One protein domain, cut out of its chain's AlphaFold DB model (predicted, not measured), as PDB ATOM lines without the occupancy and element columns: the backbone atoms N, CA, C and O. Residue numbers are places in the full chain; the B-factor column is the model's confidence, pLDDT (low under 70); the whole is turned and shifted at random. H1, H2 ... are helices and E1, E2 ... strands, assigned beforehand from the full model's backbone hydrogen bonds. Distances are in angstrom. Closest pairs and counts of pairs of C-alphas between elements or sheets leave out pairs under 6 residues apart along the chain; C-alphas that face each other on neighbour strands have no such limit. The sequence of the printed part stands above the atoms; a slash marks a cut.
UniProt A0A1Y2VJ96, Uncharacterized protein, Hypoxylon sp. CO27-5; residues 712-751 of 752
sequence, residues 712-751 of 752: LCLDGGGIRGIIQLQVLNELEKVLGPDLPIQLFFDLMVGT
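AT A GLANCE: This is residues 712 to 751 of the 752 residues of an uncharacterized protein of Hypoxylon sp. CO27-5 (UniProt A0A1Y2VJ96). The chain makes one flat turn round a closed course: a long helix, H1, forms one long side, and on the side across from it two short parallel strands, E1 and E2, pair side by side, with the four-residue helix H2 ahead of E2. Residues 734 to 739, of which 734 and 735 belong to H1, stick out from the rest. The printed part has 40 residues, with two named helices and two named strands in the order E1, H1, H2, E2; the sheet, in the order E1, E2, is parallel, and the class is mixed, helices and strands. The whole is only just compact, close to loose, with a radius of gyration of the C-alphas of 10.7 A, and its spans of 30 by 20 by 7 A are only just flat.

HOW THE PARTS SIT: Begin at E1, residues 712 to 714, and look beside it for E2, residues 747 to 750: the two are parallel neighbours, with 8 degrees between their directions. C-alphas 714 and 750 face each other at 4.4 A, and across the pair N 714 and O 749 are within hydrogen-bond range at 2.8 A, as are N 749 and O 712 at 2.9 A. Next comes H1, residues 719 to 735; the closest C-alphas of E1 and H1 are those of Leu 714 and Gly 721, 6.7 A apart. H1 touches H2, residues 741 to 744, with its residues 728 to 735 alone; their closest C-alphas, of Glu 732 and Ile 741, are 5.3 A apart. H1 and E2 are only just apart, at 8.4 A, and E1 and H2 are apart. E1, H1, H2 and E2 form a strand-helix-strand unit, two parallel neighbour strands with helices between them along the chain, and its crossover is right-handed. In H1 every O i to N i+4 pair is within hydrogen-bond range; H2 is too short for such a pair, and its one O i to N i+3 pair is within range.

IN THESE COORDINATES: Find C-alpha 712 at (-8.932, -43.348, 6.693), where E1 begins; it spans 6.5 A to C-alpha 714. Go on to C-alpha 719 at (6.498, -48.502, -0.920); from there H1 runs 24.5 A to C-alpha 735 at (0.328, -34.028, 17.916). H2 spans 5.8 A from C-alpha 741 to C-alpha 744. E2 runs 10.1 A from C-alpha 747 to C-alpha 750 at (-5.873, -50.661, 4.025).

THE WHOLE: The two C-alphas farthest apart, of Gly 717 and Asp 738, are 30.4 A from each other, while those of Leu 712 and Thr 751, first and last printed, are 11.9 A apart. The printed part has no cut, and the links E1 to H1, H1 to H2 and H2 to E2 are tight. In the B-factor column the mean pLDDT of the printed part is 84.9, and residue 751 is the one under 70.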
ATOM      1  N   LEU A 712     -10.267 -43.354   7.283       89.06
ATOM      2  CA  LEU A 712      -8.932 -43.348   6.693       89.06
ATOM      3  C   LEU A 712      -8.813 -44.540   5.744       89.06
ATOM      4  O   LEU A 712      -8.925 -45.687   6.179       89.06
ATOM      5  N   CYS A 713      -8.573 -44.268   4.464       87.81
ATOM      6  CA  CYS A 713      -8.257 -45.297   3.479       87.81
ATOM      7  C   CYS A 713      -6.764 -45.239   3.149       87.81
ATOM      8  O   CYS A 713      -6.269 -44.201   2.713       87.81
ATOM      9  N   LEU A 714      -6.068 -46.348   3.376       86.31
ATOM     10  CA  LEU A 714      -4.659 -46.547   3.065       86.31
ATOM     11  C   LEU A 714      -4.542 -47.400   1.803       86.31
ATOM     12  O   LEU A 714      -4.376 -48.621   1.867       86.31
ATOM     13  N   ASP A 715      -4.662 -46.748   0.650       79.69
ATOM     14  CA  ASP A 715      -4.594 -47.417  -0.646       79.69
ATOM     15  C   ASP A 715      -3.173 -47.406  -1.213       79.69
ATOM     16  O   ASP A 715      -2.544 -46.358  -1.380       79.69
ATOM     17  N   GLY A 716      -2.672 -48.591  -1.566       70.75
ATOM     18  CA  GLY A 716      -1.428 -48.762  -2.312       70.75
ATOM     19  C   GLY A 716      -0.503 -49.820  -1.715       70.75
ATOM     20  O   GLY A 716      -0.061 -49.712  -0.576       70.75
ATOM     21  N   GLY A 717      -0.137 -50.815  -2.526       71.19
ATOM     22  CA  GLY A 717       0.835 -51.844  -2.148       71.19
ATOM     23  C   GLY A 717       2.293 -51.367  -2.203       71.19
ATOM     24  O   GLY A 717       2.648 -50.426  -2.924       71.19
ATOM     25  N   GLY A 718       3.163 -52.052  -1.459       73.81
ATOM     26  CA  GLY A 718       4.607 -51.804  -1.452       73.81
ATOM     27  C   GLY A 718       4.984 -50.450  -0.841       73.81
ATOM     28  O   GLY A 718       4.462 -50.048   0.196       73.81
ATOM     29  N   ILE A 719       5.904 -49.726  -1.486       75.81
ATOM     30  CA  ILE A 719       6.498 -48.502  -0.920       75.81
ATOM     31  C   ILE A 719       5.482 -47.370  -0.684       75.81
ATOM     32  O   ILE A 719       5.673 -46.548   0.206       75.81
ATOM     33  N   ARG A 720       4.370 -47.348  -1.434       76.00
ATOM     34  CA  ARG A 720       3.315 -46.328  -1.293       76.00
ATOM     35  C   ARG A 720       2.524 -46.477   0.006       76.00
ATOM     36  O   ARG A 720       2.125 -45.462   0.567       76.00
ATOM     37  N   GLY A 721       2.338 -47.706   0.491       79.62
ATOM     38  CA  GLY A 721       1.729 -47.961   1.797       79.62
ATOM     39  C   GLY A 721       2.645 -47.516   2.940       79.62
ATOM     40  O   GLY A 721       2.199 -46.858   3.876       79.62
ATOM     41  N   ILE A 722       3.953 -47.770   2.814       82.56
ATOM     42  CA  ILE A 722       4.958 -47.356   3.812       82.56
ATOM     43  C   ILE A 722       5.009 -45.832   3.949       82.56
ATOM     44  O   ILE A 722       5.041 -45.320   5.064       82.56
ATOM     45  N   ILE A 723       4.982 -45.096   2.831       87.75
ATOM     46  CA  ILE A 723       5.006 -43.625   2.857       87.75
ATOM     47  C   ILE A 723       3.816 -43.075   3.651       87.75
ATOM     48  O   ILE A 723       4.005 -42.192   4.481       87.75
ATOM     49  N   GLN A 724       2.611 -43.612   3.447       89.75
ATOM     50  CA  GLN A 724       1.413 -43.165   4.167       89.75
ATOM     51  C   GLN A 724       1.524 -43.407   5.676       89.75
ATOM     52  O   GLN A 724       1.204 -42.516   6.461       89.75
ATOM     53  N   LEU A 725       2.051 -44.565   6.088       88.88
ATOM     54  CA  LEU A 725       2.324 -44.849   7.499       88.88
ATOM     55  C   LEU A 725       3.373 -43.898   8.081       88.88
ATOM     56  O   LEU A 725       3.219 -43.435   9.209       88.88
ATOM     57  N   GLN A 726       4.407 -43.557   7.308       91.38
ATOM     58  CA  GLN A 726       5.421 -42.602   7.743       91.38
ATOM     59  C   GLN A 726       4.830 -41.199   7.922       91.38
ATOM     60  O   GLN A 726       5.125 -40.548   8.918       91.38
ATOM     61  N   VAL A 727       3.952 -40.751   7.016       91.69
ATOM     62  CA  VAL A 727       3.240 -39.470   7.166       91.69
ATOM     63  C   VAL A 727       2.382 -39.462   8.433       91.69
ATOM     64  O   VAL A 727       2.428 -38.492   9.184       91.69
ATOM     65  N   LEU A 728       1.637 -40.537   8.706       92.62
ATOM     66  CA  LEU A 728       0.823 -40.646   9.923       92.62
ATOM     67  C   LEU A 728       1.676 -40.643  11.194       92.62
ATOM     68  O   LEU A 728       1.305 -39.988  12.162       92.62
ATOM     69  N   ASN A 729       2.827 -41.316  11.175       91.94
ATOM     70  CA  ASN A 729       3.775 -41.325  12.287       91.94
ATOM     71  C   ASN A 729       4.367 -39.928  12.543       91.94
ATOM     72  O   ASN A 729       4.460 -39.492  13.685       91.94
ATOM     73  N   GLU A 730       4.737 -39.188  11.493       94.50
ATOM     74  CA  GLU A 730       5.198 -37.802  11.658       94.50
ATOM     75  C   GLU A 730       4.077 -36.881  12.167       94.50
ATOM     76  O   GLU A 730       4.329 -36.037  13.025       94.50
ATOM     77  N   LEU A 731       2.830 -37.068  11.715       93.62
ATOM     78  CA  LEU A 731       1.678 -36.344  12.263       93.62
ATOM     79  C   LEU A 731       1.469 -36.654  13.751       93.62
ATOM     80  O   LEU A 731       1.298 -35.730  14.539       93.62
ATOM     81  N   GLU A 732       1.531 -37.924  14.151       93.62
ATOM     82  CA  GLU A 732       1.406 -38.344  15.552       93.62
ATOM     83  C   GLU A 732       2.496 -37.718  16.435       93.62
ATOM     84  O   GLU A 732       2.201 -37.192  17.506       93.62
ATOM     85  N   LYS A 733       3.746 -37.663  15.952       93.00
ATOM     86  CA  LYS A 733       4.846 -36.982  16.657       93.00
ATOM     87  C   LYS A 733       4.583 -35.492  16.870       93.00
ATOM     88  O   LYS A 733       4.958 -34.963  17.913       93.00
ATOM     89  N   VAL A 734       3.963 -34.817  15.897       94.44
ATOM     90  CA  VAL A 734       3.605 -33.391  16.001       94.44
ATOM     91  C   VAL A 734       2.445 -33.175  16.973       94.44
ATOM     92  O   VAL A 734       2.449 -32.193  17.712       94.44
ATOM     93  N   LEU A 735       1.464 -34.081  16.990       91.81
ATOM     94  CA  LEU A 735       0.328 -34.028  17.916       91.81
ATOM     95  C   LEU A 735       0.747 -34.296  19.370       91.81
ATOM     96  O   LEU A 735       0.120 -33.771  20.292       91.81
ATOM     97  N   GLY A 736       1.825 -35.057  19.565       89.50
ATOM     98  CA  GLY A 736       2.374 -35.389  20.873       89.50
ATOM     99  C   GLY A 736       1.814 -36.697  21.451       89.50
ATOM    100  O   GLY A 736       0.871 -37.278  20.915       89.50
ATOM    101  N   PRO A 737       2.395 -37.186  22.562       84.75
ATOM    102  CA  PRO A 737       2.118 -38.523  23.096       84.75
ATOM    103  C   PRO A 737       0.698 -38.694  23.656       84.75
ATOM    104  O   PRO A 737       0.213 -39.818  23.754       84.75
ATOM    105  N   ASP A 738       0.027 -37.596  24.005       84.81
ATOM    106  CA  ASP A 738      -1.309 -37.624  24.609       84.81
ATOM    107  C   ASP A 738      -2.438 -37.747  23.571       84.81
ATOM    108  O   ASP A 738      -3.601 -37.919  23.942       84.81
ATOM    109  N   LEU A 739      -2.124 -37.646  22.274       84.31
ATOM    110  CA  LEU A 739      -3.126 -37.594  21.213       84.31
ATOM    111  C   LEU A 739      -2.809 -38.559  20.056       84.31
ATOM    112  O   LEU A 739      -2.464 -38.117  18.956       84.31
ATOM    113  N   PRO A 740      -2.960 -39.878  20.288       84.94
ATOM    114  CA  PRO A 740      -2.682 -40.889  19.279       84.94
ATOM    115  C   PRO A 740      -3.492 -40.673  17.995       84.94
ATOM    116  O   PRO A 740      -4.693 -40.370  18.033       84.94
ATOM    117  N   ILE A 741      -2.845 -40.862  16.842       87.69
ATOM    118  CA  ILE A 741      -3.414 -40.528  15.524       87.69
ATOM    119  C   ILE A 741      -4.672 -41.355  15.212       87.69
ATOM    120  O   ILE A 741      -5.564 -40.905  14.493       87.69
ATOM    121  N   GLN A 742      -4.799 -42.545  15.808       83.75
ATOM    122  CA  GLN A 742      -5.945 -43.434  15.618       83.75
ATOM    123  C   GLN A 742      -7.244 -42.840  16.188       83.75
ATOM    124  O   GLN A 742      -8.323 -43.173  15.706       83.75
ATOM    125  N   LEU A 743      -7.175 -41.912  17.155       81.25
ATOM    126  CA  LEU A 743      -8.364 -41.255  17.727       81.25
ATOM    127  C   LEU A 743      -9.112 -40.372  16.716       81.25
ATOM    128  O   LEU A 743     -10.278 -40.012  16.930       81.25
ATOM    129  N   PHE A 744      -8.455 -40.014  15.612       84.56
ATOM    130  CA  PHE A 744      -9.019 -39.172  14.563       84.56
ATOM    131  C   PHE A 744      -9.877 -39.932  13.556       84.56
ATOM    132  O   PHE A 744     -10.600 -39.290  12.795       84.56
ATOM    133  N   PHE A 745      -9.859 -41.264  13.577       86.81
ATOM    134  CA  PHE A 745     -10.543 -42.092  12.592       86.81
ATOM    135  C   PHE A 745     -11.457 -43.115  13.271       86.81
ATOM    136  O   PHE A 745     -11.097 -43.737  14.262       86.81
ATOM    137  N   ASP A 746     -12.661 -43.280  12.729       77.75
ATOM    138  CA  ASP A 746     -13.660 -44.250  13.191       77.75
ATOM    139  C   ASP A 746     -13.523 -45.593  12.451       77.75
ATOM    140  O   ASP A 746     -13.911 -46.640  12.965       77.75
ATOM    141  N   LEU A 747     -12.972 -45.567  11.233       81.00
ATOM    142  CA  LEU A 747     -12.672 -46.743  10.422       81.00
ATOM    143  C   LEU A 747     -11.354 -46.512   9.680       81.00
ATOM    144  O   LEU A 747     -11.198 -45.512   8.982       81.00
ATOM    145  N   MET A 748     -10.430 -47.458   9.810       84.38
ATOM    146  CA  MET A 748      -9.175 -47.480   9.062       84.38
ATOM    147  C   MET A 748      -9.184 -48.711   8.156       84.38
ATOM    148  O   MET A 748      -9.320 -49.835   8.639       84.38
ATOM    149  N   VAL A 749      -9.079 -48.500   6.846       83.75
ATOM    150  CA  VAL A 749      -9.060 -49.559   5.827       83.75
ATOM    151  C   VAL A 749      -7.724 -49.486   5.104       83.75
ATOM    152  O   VAL A 749      -7.261 -48.392   4.805       83.75
ATOM    153  N   GLY A 750      -7.102 -50.624   4.812       78.44
ATOM    154  CA  GLY A 750      -5.873 -50.661   4.025       78.44
ATOM    155  C   GLY A 750      -5.759 -51.922   3.183       78.44
ATOM    156  O   GLY A 750      -6.407 -52.934   3.466       78.44
ATOM    157  N   THR A 751      -4.932 -51.864   2.143       69.00
ATOM    158  CA  THR A 751      -4.552 -53.050   1.366       69.00
ATOM    159  C   THR A 751      -3.605 -53.938   2.178       69.00
ATOM    160  O   THR A 751      -2.665 -53.424   2.783       69.00
TER     161      THR A 751